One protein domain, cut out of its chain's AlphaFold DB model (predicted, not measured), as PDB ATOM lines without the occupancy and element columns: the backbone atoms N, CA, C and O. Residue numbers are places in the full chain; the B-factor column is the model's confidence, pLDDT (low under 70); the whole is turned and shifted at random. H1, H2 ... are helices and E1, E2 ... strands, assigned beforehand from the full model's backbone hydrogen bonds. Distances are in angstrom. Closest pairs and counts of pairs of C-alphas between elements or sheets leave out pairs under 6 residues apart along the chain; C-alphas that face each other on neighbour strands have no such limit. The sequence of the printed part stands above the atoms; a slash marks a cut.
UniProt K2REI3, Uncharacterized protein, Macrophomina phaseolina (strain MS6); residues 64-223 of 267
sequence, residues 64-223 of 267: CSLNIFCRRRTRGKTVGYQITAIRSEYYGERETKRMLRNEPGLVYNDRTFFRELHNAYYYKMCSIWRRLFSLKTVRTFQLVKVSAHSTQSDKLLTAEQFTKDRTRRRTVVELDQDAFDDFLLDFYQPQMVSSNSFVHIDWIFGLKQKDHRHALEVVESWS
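AT A GLANCE: This is residues 64 to 223 of the 267 residues of an uncharacterized protein of Macrophomina phaseolina (strain MS6) (UniProt K2REI3). A strongly twisted sheet of five strands makes a wall, with H2 and H6 over one face, H5 packed on E3 and touching H2, and H4 near Thr 78, where E2 begins. H1 lies off to the side and H3 near the start of E3, while residues 151 to 158 stick out as a free loop. The printed part has 160 residues, with six named helices and five named strands in the order E1 E2 H1 H2 H3 E3 H4 E4 H5 H6 E5. The sheet runs E2, E1, E5, E3, E4 and is mixed: E1 and E5 are parallel, the other neighbours antiparallel. The class is mixed, helices and strands; the whole is compact, with a radius of gyration of the C-alphas of 16.5 A, and spans 46 by 43 by 32 A.

IN THESE COORDINATES: The strands are E1, residues 64 to 71, 23.1 A long from C-alpha 64 at (175.292, -75.789, 362.570); E2, 78 to 86, 26.2 A; E5, 212 to 222, 31.9 A, ending with C-alpha 222 at (153.024, -69.792, 384.890); E3, 136 to 147, 29.5 A; and E4, 170 to 173. E3 bends by 67 degrees at residue 139. The helices are H1, 93 to 102; H2, 110 to 125, 20.6 A, from C-alpha 110 at (165.183, -84.759, 365.244); H3, 128 to 132; H4, 159 to 164; H5, 177 to 188, 16.6 A; and H6, 199 to 206.

HOW THE PARTS SIT: E1 and E2 form a hairpin, with N 68 and O 81 at 2.8 A. N 216 of E5 and O 67 of E1 are 2.8 A apart, N 146 of E3 and O 213 of E5 2.7 A, and N 145 of E3 and O 171 of E4 2.9 A, each within hydrogen-bond range. E4, H5 H6 and E5 make a split strand-helix-strand unit, two strands of one sheet that follow each other among the strands, with helices between them along the chain and E3 between them in the sheet, and its crossover is right-handed. H2 is on the sheet at a height of 5.0 A, slantwise to the strands at 36 degrees to E1 on the local plane; its closest C-alphas to E2 are Met 125 and Val 79, 6.2 A. H6 stands up from the sheet at 56 degrees, and H4 is on the opposite face. H2 touches H5 with residues 114 to 118 alone, the closest C-alphas being Phe 114 and Phe 187, 5.3 A, about perpendicular at 74 degrees. H2 touches H6 with residues 110 to 113 alone, the closest C-alphas being Asp 110 and His 200, 5.8 A. H1 is apart from H2, H5 and H6, among others. In all six helices every O i to N i+4 pair is within hydrogen-bond range.

THE WHOLE: The C-alphas of Thr 74 and Arg 94 are the two farthest apart, 47.3 A. The printed part has no cut, and the link E3 to H4, 11 residues, is long. The mean pLDDT of the printed part is 82.8; residues 74 to 76, 147 to 170 and 223 are under 70.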
ATOM      1  N   CYS A  64     176.117 -76.973 362.367       91.88
ATOM      2  CA  CYS A  64     175.292 -75.789 362.570       91.88
ATOM      3  C   CYS A  64     174.920 -75.667 364.044       91.88
ATOM      4  O   CYS A  64     174.522 -76.649 364.663       91.88
ATOM      5  N   SER A  65     175.011 -74.462 364.599       91.81
ATOM      6  CA  SER A  65     174.689 -74.228 366.003       91.81
ATOM      7  C   SER A  65     173.464 -73.335 366.148       91.81
ATOM      8  O   SER A  65     173.422 -72.226 365.612       91.81
ATOM      9  N   LEU A  66     172.482 -73.804 366.914       93.75
ATOM     10  CA  LEU A  66     171.271 -73.078 367.266       93.75
ATOM     11  C   LEU A  66     171.406 -72.504 368.677       93.75
ATOM     12  O   LEU A  66     171.540 -73.236 369.658       93.75
ATOM     13  N   ASN A  67     171.316 -71.182 368.786       92.56
ATOM     14  CA  ASN A  67     171.234 -70.516 370.081       92.56
ATOM     15  C   ASN A  67     169.803 -70.572 370.601       92.56
ATOM     16  O   ASN A  67     168.873 -70.181 369.901       92.56
ATOM     17  N   ILE A  68     169.637 -70.991 371.844       93.25
ATOM     18  CA  ILE A  68     168.365 -71.015 372.556       93.25
ATOM     19  C   ILE A  68     168.493 -70.076 373.737       93.25
ATOM     20  O   ILE A  68     169.510 -70.073 374.433       93.25
ATOM     21  N   PHE A  69     167.468 -69.278 373.996       91.44
ATOM     22  CA  PHE A  69     167.472 -68.403 375.152       91.44
ATOM     23  C   PHE A  69     166.103 -68.297 375.801       91.44
ATOM     24  O   PHE A  69     165.064 -68.423 375.167       91.44
ATOM     25  N   CYS A  70     166.115 -68.019 377.096       89.81
ATOM     26  CA  CYS A  70     164.930 -67.851 377.910       89.81
ATOM     27  C   CYS A  70     165.004 -66.512 378.645       89.81
ATOM     28  O   CYS A  70     165.925 -66.273 379.441       89.81
ATOM     29  N   ARG A  71     164.019 -65.635 378.417       85.69
ATOM     30  CA  ARG A  71     163.955 -64.316 379.061       85.69
ATOM     31  C   ARG A  71     163.209 -64.394 380.391       85.69
ATOM     32  O   ARG A  71     162.032 -64.744 380.443       85.69
ATOM     33  N   ARG A  72     163.857 -63.993 381.486       80.62
ATOM     34  CA  ARG A  72     163.234 -63.978 382.818       80.62
ATOM     35  C   ARG A  72     162.633 -62.605 383.117       80.62
ATOM     36  O   ARG A  72     163.355 -61.620 383.254       80.62
ATOM     37  N   ARG A  73     161.304 -62.545 383.282       70.69
ATOM     38  CA  ARG A  73     160.572 -61.299 383.605       70.69
ATOM     39  C   ARG A  73     161.022 -60.634 384.911       70.69
ATOM     40  O   ARG A  73     161.052 -59.417 384.975       70.69
ATOM     41  N   THR A  74     161.383 -61.414 385.927       64.44
ATOM     42  CA  THR A  74     161.593 -60.909 387.295       64.44
ATOM     43  C   THR A  74     162.895 -60.136 387.502       64.44
ATOM     44  O   THR A  74     162.988 -59.394 388.468       64.44
ATOM     45  N   ARG A  75     163.903 -60.292 386.630       65.31
ATOM     46  CA  ARG A  75     165.207 -59.608 386.774       65.31
ATOM     47  C   ARG A  75     165.813 -59.129 385.449       65.31
ATOM     48  O   ARG A  75     166.989 -58.803 385.400       65.31
ATOM     49  N   GLY A  76     165.075 -59.209 384.338       68.25
ATOM     50  CA  GLY A  76     165.620 -58.939 382.996       68.25
ATOM     51  C   GLY A  76     166.734 -59.900 382.538       68.25
ATOM     52  O   GLY A  76     167.207 -59.789 381.409       68.25
ATOM     53  N   LYS A  77     167.135 -60.866 383.377       79.56
ATOM     54  CA  LYS A  77     168.184 -61.843 383.077       79.56
ATOM     55  C   LYS A  77     167.733 -62.761 381.944       79.56
ATOM     56  O   LYS A  77     166.643 -63.336 381.992       79.56
ATOM     57  N   THR A  78     168.587 -62.915 380.943       83.50
ATOM     58  CA  THR A  78     168.419 -63.919 379.892       83.50
ATOM     59  C   THR A  78     169.391 -65.051 380.150       83.50
ATOM     60  O   THR A  78     170.549 -64.816 380.484       83.50
ATOM     61  N   VAL A  79     168.896 -66.277 380.044       87.62
ATOM     62  CA  VAL A  79     169.716 -67.485 380.125       87.62
ATOM     63  C   VAL A  79     169.778 -68.085 378.738       87.62
ATOM     64  O   VAL A  79     168.752 -68.152 378.069       87.62
ATOM     65  N   GLY A  80     170.974 -68.467 378.311       89.44
ATOM     66  CA  GLY A  80     171.237 -68.983 376.980       89.44
ATOM     67  C   GLY A  80     171.874 -70.365 377.014       89.44
ATOM     68  O   GLY A  80     172.553 -70.710 377.980       89.44
ATOM     69  N   TYR A  81     171.654 -71.134 375.958       92.19
ATOM     70  CA  TYR A  81     172.307 -72.410 375.690       92.19
ATOM     71  C   TYR A  81     172.461 -72.575 374.178       92.19
ATOM     72  O   TYR A  81     171.655 -72.043 373.419       92.19
ATOM     73  N   GLN A  82     173.476 -73.303 373.738       93.69
ATOM     74  CA  GLN A  82     173.751 -73.536 372.326       93.69
ATOM     75  C   GLN A  82     173.655 -75.035 372.055       93.69
ATOM     76  O   GLN A  82     174.288 -75.823 372.751       93.69
ATOM     77  N   ILE A  83     172.854 -75.418 371.062       94.88
ATOM     78  CA  ILE A  83     172.797 -76.791 370.558       94.88
ATOM     79  C   ILE A  83     173.548 -76.838 369.241       94.88
ATOM     80  O   ILE A  83     173.240 -76.068 368.335       94.88
ATOM     81  N   THR A  84     174.495 -77.762 369.126       95.25
ATOM     82  CA  THR A  84     175.224 -78.005 367.883       95.25
ATOM     83  C   THR A  84     174.649 -79.238 367.202       95.25
ATOM     84  O   THR A  84     174.581 -80.316 367.792       95.25
ATOM     85  N   ALA A  85     174.226 -79.069 365.956       94.50
ATOM     86  CA  ALA A  85     173.711 -80.111 365.091       94.50
ATOM     87  C   ALA A  85     174.684 -80.400 363.945       94.50
ATOM     88  O   ALA A  85     175.388 -79.510 363.458       94.50
ATOM     89  N   ILE A  86     174.686 -81.646 363.487       94.38
ATOM     90  CA  ILE A  86     175.326 -82.085 362.253       94.38
ATOM     91  C   ILE A  86     174.295 -82.632 361.288       94.38
ATOM     92  O   ILE A  86     173.313 -83.256 361.691       94.38
ATOM     93  N   ARG A  87     174.574 -82.472 359.999       88.81
ATOM     94  CA  ARG A  87     173.920 -83.272 358.970       88.81
ATOM     95  C   ARG A  87     174.742 -84.523 358.733       88.81
ATOM     96  O   ARG A  87     175.858 -84.452 358.222       88.81
ATOM     97  N   SER A  88     174.186 -85.672 359.104       82.19
ATOM     98  CA  SER A  88     174.846 -86.962 358.906       82.19
ATOM     99  C   SER A  88     175.138 -87.250 357.437       82.19
ATOM    100  O   SER A  88     176.115 -87.918 357.163       82.19
ATOM    101  N   GLU A  89     174.354 -86.716 356.497       82.19
ATOM    102  CA  GLU A  89     174.532 -86.940 355.052       82.19
ATOM    103  C   GLU A  89     175.880 -86.444 354.506       82.19
ATOM    104  O   GLU A  89     176.368 -86.968 353.510       82.19
ATOM    105  N   TYR A  90     176.502 -85.463 355.165       79.50
ATOM    106  CA  TYR A  90     177.814 -84.940 354.768       79.50
ATOM    107  C   TYR A  90     178.970 -85.844 355.198       79.50
ATOM    108  O   TYR A  90     180.096 -85.660 354.742       79.50
ATOM    109  N   TYR A  91     178.705 -86.803 356.085       80.62
ATOM    110  CA  TYR A  91     179.714 -87.653 356.689       80.62
ATOM    111  C   TYR A  91     179.383 -89.122 356.451       80.62
ATOM    112  O   TYR A  91     178.243 -89.560 356.572       80.62
ATOM    113  N   GLY A  92     180.397 -89.937 356.175       86.06
ATOM    114  CA  GLY A  92     180.200 -91.384 356.224       86.06
ATOM    115  C   GLY A  92     179.807 -91.818 357.641       86.06
ATOM    116  O   GLY A  92     180.264 -91.236 358.624       86.06
ATOM    117  N   GLU A  93     179.037 -92.902 357.777       89.25
ATOM    118  CA  GLU A  93     178.569 -93.414 359.081       89.25
ATOM    119  C   GLU A  93     179.709 -93.560 360.114       89.25
ATOM    120  O   GLU A  93     179.548 -93.281 361.306       89.25
ATOM    121  N   ARG A  94     180.902 -93.965 359.657       91.69
ATOM    122  CA  ARG A  94     182.103 -94.102 360.497       91.69
ATOM    123  C   ARG A  94     182.584 -92.766 361.065       91.69
ATOM    124  O   ARG A  94     183.002 -92.721 362.223       91.69
ATOM    125  N   GLU A  95     182.535 -91.703 360.272       90.38
ATOM    126  CA  GLU A  95     182.940 -90.357 360.679       90.38
ATOM    127  C   GLU A  95     181.901 -89.734 361.596       90.38
ATOM    128  O   GLU A  95     182.269 -89.231 362.655       90.38
ATOM    129  N   THR A  96     180.612 -89.886 361.283       89.25
ATOM    130  CA  THR A  96     179.523 -89.484 362.180       89.25
ATOM    131  C   THR A  96     179.696 -90.134 363.552       89.25
ATOM    132  O   THR A  96     179.738 -89.444 364.568       89.25
ATOM    133  N   LYS A  97     179.921 -91.456 363.609       91.62
ATOM    134  CA  LYS A  97     180.188 -92.175 364.869       91.62
ATOM    135  C   LYS A  97     181.463 -91.709 365.574       91.62
ATOM    136  O   LYS A  97     181.559 -91.824 366.795       91.62
ATOM    137  N   ARG A  98     182.476 -91.244 364.842       93.75
ATOM    138  CA  ARG A  98     183.693 -90.668 365.435       93.75
ATOM    139  C   ARG A  98     183.383 -89.313 366.073       93.75
ATOM    140  O   ARG A  98     183.737 -89.109 367.225       93.75
ATOM    141  N   MET A  99     182.662 -88.438 365.374       90.19
ATOM    142  CA  MET A  99     182.271 -87.126 365.896       90.19
ATOM    143  C   MET A  99     181.365 -87.241 367.118       90.19
ATOM    144  O   MET A  99     181.627 -86.591 368.122       90.19
ATOM    145  N   LEU A 100     180.374 -88.136 367.085       91.75
ATOM    146  CA  LEU A 100     179.485 -88.383 368.224       91.75
ATOM    147  C   LEU A 100     180.223 -88.916 369.461       91.75
ATOM    148  O   LEU A 100     179.777 -88.688 370.581       91.75
ATOM    149  N   ARG A 101     181.342 -89.627 369.273       93.62
ATOM    150  CA  ARG A 101     182.202 -90.076 370.380       93.62
ATOM    151  C   ARG A 101     183.071 -88.953 370.937       93.62
ATOM    152  O   ARG A 101     183.286 -88.914 372.142       93.62
ATOM    153  N   ASN A 102     183.554 -88.065 370.073       93.75
ATOM    154  CA  ASN A 102     184.419 -86.957 370.472       93.75
ATOM    155  C   ASN A 102     183.632 -85.809 371.128       93.75
ATOM    156  O   ASN A 102     184.138 -85.166 372.041       93.75
ATOM    157  N   GLU A 103     182.398 -85.565 370.680       92.25
ATOM    158  CA  GLU A 103     181.536 -84.472 371.140       92.25
ATOM    159  C   GLU A 103     180.192 -85.032 371.655       92.25
ATOM    160  O   GLU A 103     179.188 -85.027 370.930       92.25
ATOM    161  N   PRO A 104     180.141 -85.538 372.906       85.25
ATOM    162  CA  PRO A 104     178.909 -86.042 373.505       85.25
ATOM    163  C   PRO A 104     177.942 -84.873 373.749       85.25
ATOM    164  O   PRO A 104     178.127 -84.069 374.657       85.25
ATOM    165  N   GLY A 105     176.919 -84.758 372.903       89.31
ATOM    166  CA  GLY A 105     175.981 -83.625 372.875       89.31
ATOM    167  C   GLY A 105     175.692 -83.116 371.462       89.31
ATOM    168  O   GLY A 105     174.785 -82.311 371.266       89.31
ATOM    169  N   LEU A 106     176.435 -83.612 370.471       94.69
ATOM    170  CA  LEU A 106     176.189 -83.326 369.070       94.69
ATOM    171  C   LEU A 106     174.887 -83.993 368.596       94.69
ATOM    172  O   LEU A 106     174.682 -85.201 368.738       94.69
ATOM    173  N   VAL A 107     174.002 -83.184 368.027       95.56
ATOM    174  CA  VAL A 107     172.681 -83.597 367.547       95.56
ATOM    175  C   VAL A 107     172.770 -84.026 366.085       95.56
ATOM    176  O   VAL A 107     173.387 -83.336 365.283       95.56
ATOM    177  N   TYR A 108     172.148 -85.146 365.714       94.56
ATOM    178  CA  TYR A 108     172.236 -85.683 364.344       94.56
ATOM    179  C   TYR A 108     170.901 -86.167 363.760       94.56
ATOM    180  O   TYR A 108     170.841 -86.477 362.576       94.56
ATOM    181  N   ASN A 109     169.833 -86.233 364.560       94.81
ATOM    182  CA  ASN A 109     168.453 -86.444 364.098       94.81
ATOM    183  C   ASN A 109     167.454 -85.657 364.968       94.81
ATOM    184  O   ASN A 109     167.811 -85.174 366.047       94.81
ATOM    185  N   ASP A 110     166.194 -85.564 364.541       95.69
ATOM    186  CA  ASP A 110     165.183 -84.759 365.244       95.69
ATOM    187  C   ASP A 110     164.928 -85.261 366.678       95.69
ATOM    188  O   ASP A 110     164.783 -84.477 367.615       95.69
ATOM    189  N   ARG A 111     164.959 -86.580 366.901       95.88
ATOM    190  CA  ARG A 111     164.796 -87.158 368.244       95.88
ATOM    191  C   ARG A 111     165.890 -86.701 369.210       95.88
ATOM    192  O   ARG A 111     165.606 -86.352 370.357       95.88
ATOM    193  N   THR A 112     167.149 -86.727 368.771       95.75
ATOM    194  CA  THR A 112     168.270 -86.234 369.582       95.75
ATOM    195  C   THR A 112     168.198 -84.727 369.761       95.75
ATOM    196  O   THR A 112     168.455 -84.261 370.867       95.75
ATOM    197  N   PHE A 113     167.751 -83.990 368.742       96.50
ATOM    198  CA  PHE A 113     167.532 -82.551 368.833       96.50
ATOM    199  C   PHE A 113     166.556 -82.189 369.955       96.50
ATOM    200  O   PHE A 113     166.925 -81.449 370.866       96.50
ATOM    201  N   PHE A 114     165.340 -82.742 369.939       97.12
ATOM    202  CA  PHE A 114     164.340 -82.411 370.956       97.12
ATOM    203  C   PHE A 114     164.721 -82.910 372.342       97.12
ATOM    204  O   PHE A 114     164.442 -82.233 373.329       97.12
ATOM    205  N   ARG A 115     165.416 -84.048 372.439       96.75
ATOM    206  CA  ARG A 115     165.962 -84.513 373.717       96.75
ATOM    207  C   ARG A 115     166.975 -83.520 374.286       96.75
ATOM    208  O   ARG A 115     166.873 -83.176 375.461       96.75
ATOM    209  N   GLU A 116     167.917 -83.038 373.475       96.75
ATOM    210  CA  GLU A 116     168.890 -82.035 373.921       96.75
ATOM    211  C   GLU A 116     168.233 -80.683 374.212       96.75
ATOM    212  O   GLU A 116     168.577 -80.040 375.199       96.75
ATOM    213  N   LEU A 117     167.225 -80.274 373.436       96.44
ATOM    214  CA  LEU A 117     166.451 -79.057 373.691       96.44
ATOM    215  C   LEU A 117     165.688 -79.130 375.016       96.44
ATOM    216  O   LEU A 117     165.749 -78.199 375.825       96.44
ATOM    217  N   HIS A 118     165.013 -80.251 375.267       95.56
ATOM    218  CA  HIS A 118     164.331 -80.518 376.527       95.56
ATOM    219  C   HIS A 118     165.322 -80.522 377.695       95.56
ATOM    220  O   HIS A 118     165.098 -79.853 378.707       95.56
ATOM    221  N   ASN A 119     166.462 -81.201 377.541       94.75
ATOM    222  CA  ASN A 119     167.496 -81.256 378.569       94.75
ATOM    223  C   ASN A 119     168.116 -79.882 378.850       94.75
ATOM    224  O   ASN A 119     168.299 -79.513 380.012       94.75
ATOM    225  N   ALA A 120     168.401 -79.107 377.806       94.06
ATOM    226  CA  ALA A 120     168.905 -77.748 377.913       94.06
ATOM    227  C   ALA A 120     167.924 -76.871 378.698       94.06
ATOM    228  O   ALA A 120     168.308 -76.227 379.676       94.06
ATOM    229  N   TYR A 121     166.639 -76.891 378.342       93.44
ATOM    230  CA  TYR A 121     165.636 -76.115 379.062       93.44
ATOM    231  C   TYR A 121     165.499 -76.568 380.523       93.44
ATOM    232  O   TYR A 121     165.612 -75.755 381.447       93.44
ATOM    233  N   TYR A 122     165.288 -77.865 380.749       91.75
ATOM    234  CA  TYR A 122     164.943 -78.388 382.065       91.75
ATOM    235  C   TYR A 122     166.139 -78.376 383.020       91.75
ATOM    236  O   TYR A 122     166.031 -77.893 384.144       91.75
ATOM    237  N   TYR A 123     167.303 -78.857 382.584       91.81
ATOM    238  CA  TYR A 123     168.461 -79.026 383.463       91.81
ATOM    239  C   TYR A 123     169.436 -77.850 383.433       91.81
ATOM    240  O   TYR A 123     170.140 -77.649 384.422       91.81
ATOM    241  N   LYS A 124     169.505 -77.081 382.336       90.81
ATOM    242  CA  LYS A 124     170.470 -75.971 382.206       90.81
ATOM    243  C   LYS A 124     169.829 -74.595 382.387       90.81
ATOM    244  O   LYS A 124     170.465 -73.711 382.955       90.81
ATOM    245  N   MET A 125     168.581 -74.396 381.954       89.25
ATOM    246  CA  MET A 125     167.918 -73.085 382.044       89.25
ATOM    247  C   MET A 125     166.990 -72.927 383.253       89.25
ATOM    248  O   MET A 125     166.884 -71.819 383.801       89.25
ATOM    249  N   CYS A 126     166.319 -73.997 383.686       88.62
ATOM    250  CA  CYS A 126     165.435 -73.972 384.850       88.62
ATOM    251  C   CYS A 126     166.208 -74.119 386.169       88.62
ATOM    252  O   CYS A 126     167.071 -74.981 386.326       88.62
ATOM    253  N   SER A 127     165.860 -73.297 387.163       85.50
ATOM    254  CA  SER A 127     166.365 -73.472 388.529       85.50
ATOM    255  C   SER A 127     165.743 -74.706 389.194       85.50
ATOM    256  O   SER A 127     164.660 -75.148 388.807       85.50
ATOM    257  N   ILE A 128     166.413 -75.252 390.215       85.62
ATOM    258  CA  ILE A 128     165.954 -76.428 390.981       85.62
ATOM    259  C   ILE A 128     164.511 -76.239 391.467       85.62
ATOM    260  O   ILE A 128     163.652 -77.062 391.170       85.62
ATOM    261  N   TRP A 129     164.209 -75.101 392.095       83.06
ATOM    262  CA  TRP A 129     162.863 -74.781 392.580       83.06
ATOM    263  C   TRP A 129     161.792 -74.772 391.487       83.06
ATOM    264  O   TRP A 129     160.665 -75.204 391.708       83.06
ATOM    265  N   ARG A 130     162.138 -74.311 390.282       79.94
ATOM    266  CA  ARG A 130     161.195 -74.299 389.158       79.94
ATOM    267  C   ARG A 130     160.900 -75.697 388.639       79.94
ATOM    268  O   ARG A 130     159.771 -75.932 388.221       79.94
ATOM    269  N   ARG A 131     161.892 -76.590 388.678       82.62
ATOM    270  CA  ARG A 131     161.710 -78.007 388.355       82.62
ATOM    271  C   ARG A 131     160.843 -78.700 389.402       82.62
ATOM    272  O   ARG A 131     159.864 -79.335 389.039       82.62
ATOM    273  N   LEU A 132     161.159 -78.516 390.685       82.88
ATOM    274  CA  LEU A 132     160.447 -79.172 391.787       82.88
ATOM    275  C   LEU A 132     158.971 -78.772 391.854       82.88
ATOM    276  O   LEU A 132     158.109 -79.629 391.998       82.88
ATOM    277  N   PHE A 133     158.670 -77.484 391.702       80.62
ATOM    278  CA  PHE A 133     157.301 -76.986 391.841       80.62
ATOM    279  C   PHE A 133     156.549 -76.842 390.512       80.62
ATOM    280  O   PHE A 133     155.417 -76.369 390.505       80.62
ATOM    281  N   SER A 134     157.173 -77.183 389.376       74.88
ATOM    282  CA  SER A 134     156.591 -77.026 388.030       74.88
ATOM    283  C   SER A 134     155.932 -75.658 387.786       74.88
ATOM    284  O   SER A 134     154.969 -75.536 387.030       74.88
ATOM    285  N   LEU A 135     156.445 -74.597 388.422       76.81
ATOM    286  CA  LEU A 135     155.788 -73.281 388.490       76.81
ATOM    287  C   LEU A 135     155.645 -72.604 387.127       76.81
ATOM    288  O   LEU A 135     154.812 -71.716 386.942       76.81
ATOM    289  N   LYS A 136     156.501 -72.984 386.180       80.75
ATOM    290  CA  LYS A 136     156.530 -72.417 384.841       80.75
ATOM    291  C   LYS A 136     156.831 -73.479 383.809       80.75
ATOM    292  O   LYS A 136     157.865 -74.144 383.888       80.75
ATOM    293  N   THR A 137     155.973 -73.541 382.808       86.25
ATOM    294  CA  THR A 137     156.099 -74.430 381.661       86.25
ATOM    295  C   THR A 137     156.434 -73.626 380.410       86.25
ATOM    296  O   THR A 137     156.175 -72.417 380.331       86.25
ATOM    297  N   VAL A 138     157.051 -74.295 379.434       91.12
ATOM    298  CA  VAL A 138     157.211 -73.738 378.091       91.12
ATOM    299  C   VAL A 138     155.823 -73.587 377.487       91.12
ATOM    300  O   VAL A 138     155.063 -74.540 377.420       91.12
ATOM    301  N   ARG A 139     155.448 -72.380 377.081       90.19
ATOM    302  CA  ARG A 139     154.152 -72.148 376.437       90.19
ATOM    303  C   ARG A 139     154.259 -72.245 374.926       90.19
ATOM    304  O   ARG A 139     153.323 -72.690 374.282       90.19
ATOM    305  N   THR A 140     155.350 -71.732 374.378       91.38
ATOM    306  CA  THR A 140     155.611 -71.708 372.943       91.38
ATOM    307  C   THR A 140     157.089 -71.404 372.710       91.38
ATOM    308  O   THR A 140     157.803 -70.970 373.625       91.38
ATOM    309  N   PHE A 141     157.530 -71.615 371.479       92.31
ATOM    310  CA  PHE A 141     158.831 -71.195 370.991       92.31
ATOM    311  C   PHE A 141     158.643 -70.048 370.007       92.31
ATOM    312  O   PHE A 141     157.648 -69.980 369.296       92.31
ATOM    313  N   GLN A 142     159.596 -69.124 369.978       91.69
ATOM    314  CA  GLN A 142     159.613 -68.050 368.994       91.69
ATOM    315  C   GLN A 142     160.966 -68.025 368.307       91.69
ATOM    316  O   GLN A 142     162.007 -68.033 368.960       91.69
ATOM    317  N   LEU A 143     160.960 -67.966 366.981       91.81
ATOM    318  CA  LEU A 143     162.182 -67.764 366.225       91.81
ATOM    319  C   LEU A 143     162.477 -66.268 366.179       91.81
ATOM    320  O   LEU A 143     161.660 -65.461 365.739       91.81
ATOM    321  N   VAL A 144     163.665 -65.891 366.633       89.88
ATOM    322  CA  VAL A 144     164.089 -64.499 366.694       89.88
ATOM    323  C   VAL A 144     165.266 -64.294 365.765       89.88
ATOM    324  O   VAL A 144     166.310 -64.933 365.899       89.88
ATOM    325  N   LYS A 145     165.104 -63.357 364.833       86.69
ATOM    326  CA  LYS A 145     166.182 -62.880 363.979       86.69
ATOM    327  C   LYS A 145     166.958 -61.789 364.708       86.69
ATOM    328  O   LYS A 145     166.405 -60.775 365.135       86.69
ATOM    329  N   VAL A 146     168.256 -62.012 364.830       75.31
ATOM    330  CA  VAL A 146     169.247 -61.112 365.408       75.31
ATOM    331  C   VAL A 146     170.049 -60.536 364.246       75.31
ATOM    332  O   VAL A 146     170.822 -61.236 363.588       75.31
ATOM    333  N   SER A 147     169.818 -59.257 363.947       64.69
ATOM    334  CA  SER A 147     170.567 -58.563 362.900       64.69
ATOM    335  C   SER A 147     171.994 -58.295 363.374       64.69
ATOM    336  O   SER A 147     172.194 -57.641 364.395       64.69
ATOM    337  N   ALA A 148     172.986 -58.780 362.624       57.00
ATOM    338  CA  ALA A 148     174.401 -58.551 362.911       57.00
ATOM    339  C   ALA A 148     174.881 -57.141 362.510       57.00
ATOM    340  O   ALA A 148     176.038 -56.806 362.749       57.00
ATOM    341  N   HIS A 149     174.006 -56.295 361.946       49.34
ATOM    342  CA  HIS A 149     174.278 -54.881 361.657       49.34
ATOM    343  C   HIS A 149     174.337 -54.041 362.944       49.34
ATOM    344  O   HIS A 149     173.547 -53.134 363.186       49.34
ATOM    345  N   SER A 150     175.301 -54.363 363.794       44.41
ATOM    346  CA  SER A 150     175.878 -53.466 364.775       44.41
ATOM    347  C   SER A 150     177.315 -53.257 364.325       44.41
ATOM    348  O   SER A 150     178.203 -54.027 364.682       44.41
ATOM    349  N   THR A 151     177.530 -52.231 363.509       42.00
ATOM    350  CA  THR A 151     178.834 -51.641 363.177       42.00
ATOM    351  C   THR A 151     179.474 -51.049 364.433       42.00
ATOM    352  O   THR A 151     179.598 -49.838 364.584       42.00
ATOM    353  N   GLN A 152     179.836 -51.905 365.381       41.53
ATOM    354  CA  GLN A 152     180.713 -51.555 366.481       41.53
ATOM    355  C   GLN A 152     181.629 -52.753 366.698       41.53
ATOM    356  O   GLN A 152     181.285 -53.717 367.380       41.53
ATOM    357  N   SER A 153     182.742 -52.708 365.974       44.00
ATOM    358  CA  SER A 153     183.795 -53.708 365.959       44.00
ATOM    359  C   SER A 153     184.233 -54.109 367.375       44.00
ATOM    360  O   SER A 153     184.368 -53.277 368.271       44.00
ATOM    361  N   ASP A 154     184.482 -55.407 367.526       45.31
ATOM    362  CA  ASP A 154     185.464 -56.000 368.441       45.31
ATOM    363  C   ASP A 154     185.177 -56.080 369.949       45.31
ATOM    364  O   ASP A 154     186.071 -56.437 370.714       45.31
ATOM    365  N   LYS A 155     183.937 -55.897 370.415       48.50
ATOM    366  CA  LYS A 155     183.573 -56.316 371.784       48.50
ATOM    367  C   LYS A 155     182.533 -57.427 371.763       48.50
ATOM    368  O   LYS A 155     181.439 -57.246 371.240       48.50
ATOM    369  N   LEU A 156     182.915 -58.579 372.330       49.25
ATOM    370  CA  LEU A 156     182.041 -59.710 372.654       49.25
ATOM    371  C   LEU A 156     180.673 -59.186 373.106       49.25
ATOM    372  O   LEU A 156     180.582 -58.541 374.149       49.25
ATOM    373  N   LEU A 157     179.632 -59.481 372.323       49.75
ATOM    374  CA  LEU A 157     178.247 -59.269 372.726       49.75
ATOM    375  C   LEU A 157     177.986 -60.144 373.952       49.75
ATOM    376  O   LEU A 157     177.673 -61.328 373.834       49.75
ATOM    377  N   THR A 158     178.168 -59.581 375.142       53.31
ATOM    378  CA  THR A 158     177.795 -60.244 376.387       53.31
ATOM    379  C   THR A 158     176.285 -60.471 376.388       53.31
ATOM    380  O   THR A 158     175.518 -59.722 375.775       53.31
ATOM    381  N   ALA A 159     175.826 -61.501 377.107       53.09
ATOM    382  CA  ALA A 159     174.394 -61.767 377.282       53.09
ATOM    383  C   ALA A 159     173.623 -60.528 377.796       53.09
ATOM    384  O   ALA A 159     172.426 -60.399 377.546       53.09
ATOM    385  N   GLU A 160     174.318 -59.591 378.449       52.53
ATOM    386  CA  GLU A 160     173.802 -58.286 378.865       52.53
ATOM    387  C   GLU A 160     173.601 -57.284 377.724       52.53
ATOM    388  O   GLU A 160     172.603 -56.572 377.705       52.53
ATOM    389  N   GLN A 161     174.501 -57.214 376.742       53.03
ATOM    390  CA  GLN A 161     174.289 -56.358 375.568       53.03
ATOM    391  C   GLN A 161     173.151 -56.896 374.699       53.03
ATOM    392  O   GLN A 161     172.369 -56.119 374.153       53.03
ATOM    393  N   PHE A 162     172.985 -58.222 374.665       53.66
ATOM    394  CA  PHE A 162     171.824 -58.852 374.046       53.66
ATOM    395  C   PHE A 162     170.518 -58.378 374.709       53.66
ATOM    396  O   PHE A 162     169.538 -58.142 374.006       53.66
ATOM    397  N   THR A 163     170.472 -58.213 376.037       52.84
ATOM    398  CA  THR A 163     169.254 -57.824 376.776       52.84
ATOM    399  C   THR A 163     169.019 -56.323 376.900       52.84
ATOM    400  O   THR A 163     167.858 -55.906 376.923       52.84
ATOM    401  N   LYS A 164     170.080 -55.517 377.007       51.62
ATOM    402  CA  LYS A 164     170.002 -54.066 377.233       51.62
ATOM    403  C   LYS A 164     169.545 -53.311 375.989       51.62
ATOM    404  O   LYS A 164     168.884 -52.282 376.108       51.62
ATOM    405  N   ASP A 165     169.809 -53.856 374.806       51.72
ATOM    406  CA  ASP A 165     169.373 -53.267 373.550       51.72
ATOM    407  C   ASP A 165     167.924 -53.654 373.207       51.72
ATOM    408  O   ASP A 165     167.635 -54.384 372.259       51.72
ATOM    409  N   ARG A 166     166.973 -53.164 374.014       46.84
ATOM    410  CA  ARG A 166     165.525 -53.289 373.744       46.84
ATOM    411  C   ARG A 166     165.117 -52.671 372.397       46.84
ATOM    412  O   ARG A 166     164.039 -52.976 371.898       46.84
ATOM    413  N   THR A 167     165.966 -51.818 371.826       42.88
ATOM    414  CA  THR A 167     165.730 -51.022 370.616       42.88
ATOM    415  C   THR A 167     166.417 -51.558 369.359       42.88
ATOM    416  O   THR A 167     165.931 -51.296 368.256       42.88
ATOM    417  N   ARG A 168     167.492 -52.357 369.459       51.41
ATOM    418  CA  ARG A 168     168.072 -53.030 368.282       51.41
ATOM    419  C   ARG A 168     167.258 -54.269 367.897       51.41
ATOM    420  O   ARG A 168     167.537 -55.388 368.309       51.41
ATOM    421  N   ARG A 169     166.223 -54.002 367.090       53.56
ATOM    422  CA  ARG A 169     165.500 -54.864 366.129       53.56
ATOM    423  C   ARG A 169     165.744 -56.374 366.272       53.56
ATOM    424  O   ARG A 169     166.322 -57.010 365.391       53.56
ATOM    425  N   ARG A 170     165.235 -56.965 367.354       64.88
ATOM    426  CA  ARG A 170     164.837 -58.373 367.321       64.88
ATOM    427  C   ARG A 170     163.560 -58.437 366.514       64.88
ATOM    428  O   ARG A 170     162.534 -57.915 366.946       64.88
ATOM    429  N   THR A 171     163.639 -59.033 365.342       76.06
ATOM    430  CA  THR A 171     162.444 -59.281 364.547       76.06
ATOM    431  C   THR A 171     162.000 -60.692 364.876       76.06
ATOM    432  O   THR A 171     162.734 -61.649 364.613       76.06
ATOM    433  N   VAL A 172     160.839 -60.810 365.522       81.94
ATOM    434  CA  VAL A 172     160.161 -62.102 365.631       81.94
ATOM    435  C   VAL A 172     159.884 -62.543 364.202       81.94
ATOM    436  O   VAL A 172     159.288 -61.797 363.427       81.94
ATOM    437  N   VAL A 173     160.413 -63.703 363.833       83.69
ATOM    438  CA  VAL A 173     160.115 -64.306 362.543       83.69
ATOM    439  C   VAL A 173     158.750 -64.951 362.703       83.69
ATOM    440  O   VAL A 173     158.604 -65.892 363.483       83.69
ATOM    441  N   GLU A 174     157.752 -64.398 362.019       80.38
ATOM    442  CA  GLU A 174     156.433 -65.016 361.934       80.38
ATOM    443  C   GLU A 174     156.601 -66.377 361.260       80.38
ATOM    444  O   GLU A 174     157.028 -66.475 360.109       80.38
ATOM    445  N   LEU A 175     156.335 -67.429 362.020       75.00
ATOM    446  CA  LEU A 175     156.239 -68.787 361.516       75.00
ATOM    447  C   LEU A 175     154.795 -69.234 361.669       75.00
ATOM    448  O   LEU A 175     154.043 -68.677 362.472       75.00
ATOM    449  N   ASP A 176     154.432 -70.238 360.883       85.56
ATOM    450  CA  ASP A 176     153.126 -70.866 360.970       85.56
ATOM    451  C   ASP A 176     152.875 -71.372 362.399       85.56
ATOM    452  O   ASP A 176     153.719 -72.051 362.993       85.56
ATOM    453  N   GLN A 177     151.729 -70.996 362.962       80.75
ATOM    454  CA  GLN A 177     151.384 -71.321 364.341       80.75
ATOM    455  C   GLN A 177     151.230 -72.836 364.509       80.75
ATOM    456  O   GLN A 177     151.686 -73.377 365.516       80.75
ATOM    457  N   ASP A 178     150.689 -73.514 363.493       85.00
ATOM    458  CA  ASP A 178     150.515 -74.967 363.485       85.00
ATOM    459  C   ASP A 178     151.877 -75.681 363.537       85.00
ATOM    460  O   ASP A 178     152.065 -76.631 364.298       85.00
ATOM    461  N   ALA A 179     152.879 -75.161 362.818       84.56
ATOM    462  CA  ALA A 179     154.237 -75.702 362.854       84.56
ATOM    463  C   ALA A 179     154.883 -75.569 364.243       84.56
ATOM    464  O   ALA A 179     155.649 -76.440 364.661       84.56
ATOM    465  N   PHE A 180     154.583 -74.494 364.976       85.62
ATOM    466  CA  PHE A 180     155.075 -74.328 366.342       85.62
ATOM    467  C   PHE A 180     154.332 -75.181 367.366       85.62
ATOM    468  O   PHE A 180     154.942 -75.571 368.364       85.62
ATOM    469  N   ASP A 181     153.056 -75.478 367.136       88.19
ATOM    470  CA  ASP A 181     152.297 -76.397 367.979       88.19
ATOM    471  C   ASP A 181     152.831 -77.832 367.826       88.19
ATOM    472  O   ASP A 181     153.072 -78.501 368.836       88.19
ATOM    473  N   ASP A 182     153.143 -78.262 366.597       90.69
ATOM    474  CA  ASP A 182     153.829 -79.535 366.330       90.69
ATOM    475  C   ASP A 182     155.228 -79.564 366.973       90.69
ATOM    476  O   ASP A 182     155.587 -80.515 367.669       90.69
ATOM    477  N   PHE A 183     156.003 -78.484 366.832       93.25
ATOM    478  CA  PHE A 183     157.316 -78.355 367.474       93.25
ATOM    479  C   PHE A 183     157.222 -78.442 369.006       93.25
ATOM    480  O   PHE A 183     158.078 -79.036 369.667       93.25
ATOM    481  N   LEU A 184     156.187 -77.840 369.599       93.56
ATOM    482  CA  LEU A 184     155.950 -77.890 371.038       93.56
ATOM    483  C   LEU A 184     155.562 -79.303 371.491       93.56
ATOM    484  O   LEU A 184     156.010 -79.741 372.552       93.56
ATOM    485  N   LEU A 185     154.768 -80.023 370.697       94.00
ATOM    486  CA  LEU A 185     154.428 -81.420 370.958       94.00
ATOM    487  C   LEU A 185     155.683 -82.304 370.948       94.00
ATOM    488  O   LEU A 185     155.912 -83.044 371.909       94.00
ATOM    489  N   ASP A 186     156.524 -82.166 369.923       95.94
ATOM    490  CA  ASP A 186     157.792 -82.892 369.796       95.94
ATOM    491  C   ASP A 186     158.753 -82.573 370.954       95.94
ATOM    492  O   ASP A 186     159.412 -83.466 371.494       95.94
ATOM    493  N   PHE A 187     158.787 -81.315 371.409       95.75
ATOM    494  CA  PHE A 187     159.556 -80.900 372.583       95.75
ATOM    495  C   PHE A 187     159.104 -81.601 373.871       95.75
ATOM    496  O   PHE A 187     159.941 -81.980 374.694       95.75
ATOM    497  N   TYR A 188     157.795 -81.769 374.067       94.44
ATOM    498  CA  TYR A 188     157.249 -82.447 375.244       94.44
ATOM    499  C   TYR A 188     157.343 -83.971 375.169       94.44
ATOM    500  O   TYR A 188     157.345 -84.634 376.208       94.44
ATOM    501  N   GLN A 189     157.405 -84.534 373.963       94.62
ATOM    502  CA  GLN A 189     157.424 -85.976 373.731       94.62
ATOM    503  C   GLN A 189     158.575 -86.385 372.798       94.62
ATOM    504  O   GLN A 189     158.337 -87.031 371.775       94.62
ATOM    505  N   PRO A 190     159.844 -86.105 373.153       95.25
ATOM    506  CA  PRO A 190     160.983 -86.367 372.272       95.25
ATOM    507  C   PRO A 190     161.119 -87.852 371.899       95.25
ATOM    508  O   PRO A 190     161.655 -88.189 370.849       95.25
ATOM    509  N   GLN A 191     160.626 -88.772 372.732       94.56
ATOM    510  CA  GLN A 191     160.605 -90.209 372.453       94.56
ATOM    511  C   GLN A 191     159.645 -90.624 371.329       94.56
ATOM    512  O   GLN A 191     159.843 -91.695 370.760       94.56
ATOM    513  N   MET A 192     158.629 -89.808 371.033       94.12
ATOM    514  CA  MET A 192     157.649 -90.061 369.971       94.12
ATOM    515  C   MET A 192     158.149 -89.585 368.603       94.12
ATOM    516  O   MET A 192     157.649 -90.036 367.572       94.12
ATOM    517  N   VAL A 193     159.165 -88.717 368.589       94.62
ATOM    518  CA  VAL A 193     159.805 -88.228 367.368       94.62
ATOM    519  C   VAL A 193     160.546 -89.376 366.687       94.62
ATOM    520  O   VAL A 193     161.344 -90.093 367.301       94.62
ATOM    521  N   SER A 194     160.292 -89.547 365.391       92.50
ATOM    522  CA  SER A 194     160.968 -90.563 364.586       92.50
ATOM    523  C   SER A 194     162.481 -90.333 364.588       92.50
ATOM    524  O   SER A 194     162.956 -89.240 364.281       92.50
ATOM    525  N   SER A 195     163.258 -91.381 364.869       86.00
ATOM    526  CA  SER A 195     164.727 -91.331 364.795       86.00
ATOM    527  C   SER A 195     165.256 -91.093 363.383       86.00
ATOM    528  O   SER A 195     166.409 -90.702 363.230       86.00
ATOM    529  N   ASN A 196     164.421 -91.351 362.376       88.00
ATOM    530  CA  ASN A 196     164.758 -91.218 360.961       88.00
ATOM    531  C   ASN A 196     164.237 -89.896 360.374       88.00
ATOM    532  O   ASN A 196     164.303 -89.702 359.165       88.00
ATOM    533  N   SER A 197     163.654 -89.027 361.206       89.50
ATOM    534  CA  SER A 197     163.239 -87.689 360.795       89.50
ATOM    535  C   SER A 197     164.405 -86.710 360.921       89.50
ATOM    536  O   SER A 197     165.140 -86.729 361.915       89.50
ATOM    537  N   PHE A 198     164.531 -85.854 359.909       91.31
ATOM    538  CA  PHE A 198     165.535 -84.790 359.808       91.31
ATOM    539  C   PHE A 198     164.901 -83.426 359.502       91.31
ATOM    540  O   PHE A 198     165.607 -82.472 359.193       91.31
ATOM    541  N   VAL A 199     163.570 -83.324 359.574       92.31
ATOM    542  CA  VAL A 199     162.806 -82.131 359.180       92.31
ATOM    543  C   VAL A 199     163.241 -80.915 359.996       92.31
ATOM    544  O   VAL A 199     163.448 -79.832 359.446       92.31
ATOM    545  N   HIS A 200     163.418 -81.092 361.305       92.56
ATOM    546  CA  HIS A 200     163.779 -79.996 362.202       92.56
ATOM    547  C   HIS A 200     165.265 -79.668 362.127       92.56
ATOM    548  O   HIS A 200     165.633 -78.496 362.160       92.56
ATOM    549  N   ILE A 201     166.130 -80.670 361.958       92.94
ATOM    550  CA  ILE A 201     167.549 -80.418 361.676       92.94
ATOM    551  C   ILE A 201     167.718 -79.639 360.375       92.94
ATOM    552  O   ILE A 201     168.437 -78.642 360.350       92.94
ATOM    553  N   ASP A 202     167.031 -80.029 359.307       92.31
ATOM    554  CA  ASP A 202     167.100 -79.311 358.040       92.31
ATOM    555  C   ASP A 202     166.586 -77.887 358.154       92.31
ATOM    556  O   ASP A 202     167.193 -76.971 357.595       92.31
ATOM    557  N   TRP A 203     165.528 -77.685 358.937       91.75
ATOM    558  CA  TRP A 203     165.070 -76.353 359.293       91.75
ATOM    559  C   TRP A 203     166.170 -75.541 359.993       91.75
ATOM    560  O   TRP A 203     166.446 -74.427 359.551       91.75
ATOM    561  N   ILE A 204     166.867 -76.093 360.998       92.31
ATOM    562  CA  ILE A 204     167.985 -75.420 361.693       92.31
ATOM    563  C   ILE A 204     169.085 -75.015 360.711       92.31
ATOM    564  O   ILE A 204     169.553 -73.877 360.743       92.31
ATOM    565  N   PHE A 205     169.479 -75.913 359.808       91.81
ATOM    566  CA  PHE A 205     170.470 -75.598 358.780       91.81
ATOM    567  C   PHE A 205     169.953 -74.540 357.796       91.81
ATOM    568  O   PHE A 205     170.719 -73.675 357.375       91.81
ATOM    569  N   GLY A 206     168.654 -74.532 357.490       90.56
ATOM    570  CA  GLY A 206     167.997 -73.486 356.703       90.56
ATOM    571  C   GLY A 206     168.010 -72.101 357.367       90.56
ATOM    572  O   GLY A 206     167.956 -71.083 356.675       90.56
ATOM    573  N   LEU A 207     168.157 -72.029 358.695       89.31
ATOM    574  CA  LEU A 207     168.327 -70.760 359.417       89.31
ATOM    575  C   LEU A 207     169.706 -70.125 359.194       89.31
ATOM    576  O   LEU A 207     169.914 -68.953 359.538       89.31
ATOM    577  N   LYS A 208     170.669 -70.873 358.651       87.12
ATOM    578  CA  LYS A 208     172.032 -70.403 358.431       87.12
ATOM    579  C   LYS A 208     172.072 -69.428 357.257       87.12
ATOM    580  O   LYS A 208     172.005 -69.801 356.093       87.12
ATOM    581  N   GLN A 209     172.227 -68.151 357.579       83.31
ATOM    582  CA  GLN A 209     172.306 -67.062 356.605       83.31
ATOM    583  C   GLN A 209     173.565 -66.231 356.869       83.31
ATOM    584  O   GLN A 209     174.004 -66.122 358.015       83.31
ATOM    585  N   LYS A 210     174.176 -65.659 355.826       78.62
ATOM    586  CA  LYS A 210     175.456 -64.937 355.939       78.62
ATOM    587  C   LYS A 210     175.375 -63.768 356.928       78.62
ATOM    588  O   LYS A 210     176.126 -63.736 357.902       78.62
ATOM    589  N   ASP A 211     174.375 -62.909 356.751       79.12
ATOM    590  CA  ASP A 211     174.241 -61.632 357.475       79.12
ATOM    591  C   ASP A 211     173.198 -61.669 358.605       79.12
ATOM    592  O   ASP A 211     172.884 -60.661 359.252       79.12
ATOM    593  N   HIS A 212     172.619 -62.844 358.844       80.56
ATOM    594  CA  HIS A 212     171.530 -63.019 359.791       80.56
ATOM    595  C   HIS A 212     171.819 -64.160 360.750       80.56
ATOM    596  O   HIS A 212     172.281 -65.240 360.378       80.56
ATOM    597  N   ARG A 213     171.547 -63.904 362.026       83.12
ATOM    598  CA  ARG A 213     171.630 -64.911 363.073       83.12
ATOM    599  C   ARG A 213     170.224 -65.168 363.571       83.12
ATOM    600  O   ARG A 213     169.454 -64.234 363.766       83.12
ATOM    601  N   HIS A 214     169.895 -66.433 363.749       89.38
ATOM    602  CA  HIS A 214     168.621 -66.843 364.305       89.38
ATOM    603  C   HIS A 214     168.861 -67.469 365.670       89.38
ATOM    604  O   HIS A 214     169.912 -68.062 365.927       89.38
ATOM    605  N   ALA A 215     167.899 -67.287 366.556       92.12
ATOM    606  CA  ALA A 215     167.908 -67.886 367.870       92.12
ATOM    607  C   ALA A 215     166.483 -68.273 368.260       92.12
ATOM    608  O   ALA A 215     165.520 -67.616 367.865       92.12
ATOM    609  N   LEU A 216     166.364 -69.339 369.037       93.56
ATOM    610  CA  LEU A 216     165.102 -69.850 369.535       93.56
ATOM    611  C   LEU A 216     164.824 -69.251 370.917       93.56
ATOM    612  O   LEU A 216     165.533 -69.528 371.885       93.56
ATOM    613  N   GLU A 217     163.802 -68.412 371.019       92.62
ATOM    614  CA  GLU A 217     163.311 -67.892 372.289       92.62
ATOM    615  C   GLU A 217     162.312 -68.872 372.906       92.62
ATOM    616  O   GLU A 217     161.288 -69.202 372.310       92.62
ATOM    617  N   VAL A 218     162.591 -69.298 374.135       93.44
ATOM    618  CA  VAL A 218     161.652 -70.057 374.959       93.44
ATOM    619  C   VAL A 218     160.734 -69.080 375.680       93.44
ATOM    620  O   VAL A 218     161.181 -68.288 376.519       93.44
ATOM    621  N   VAL A 219     159.439 -69.144 375.370       90.44
ATOM    622  CA  VAL A 219     158.423 -68.305 376.007       90.44
ATOM    623  C   VAL A 219     157.757 -69.089 377.126       90.44
ATOM    624  O   VAL A 219     157.031 -70.054 376.900       90.44
ATOM    625  N   GLU A 220     157.995 -68.655 378.361       90.19
ATOM    626  CA  GLU A 220     157.464 -69.307 379.558       90.19
ATOM    627  C   GLU A 220     156.133 -68.697 380.007       90.19
ATOM    628  O   GLU A 220     155.927 -67.480 379.947       90.19
ATOM    629  N   SER A 221     155.267 -69.537 380.571       85.69
ATOM    630  CA  SER A 221     154.060 -69.114 381.286       85.69
ATOM    631  C   SER A 221     153.986 -69.792 382.649       85.69
ATOM    632  O   SER A 221     154.518 -70.884 382.832       85.69
ATOM    633  N   TRP A 222     153.330 -69.147 383.614       82.50
ATOM    634  CA  TRP A 222     153.024 -69.792 384.890       82.50
ATOM    635  C   TRP A 222     151.984 -70.895 384.682       82.50
ATOM    636  O   TRP A 222     151.057 -70.740 383.884       82.50
ATOM    637  N   SER A 223     152.141 -71.993 385.416       69.12
ATOM    638  CA  SER A 223     151.191 -73.112 385.458       69.12
ATOM    639  C   SER A 223     149.966 -72.827 386.350       69.12
ATOM    640  O   SER A 223     149.053 -73.642 386.424       69.12
TER     641      SER A 223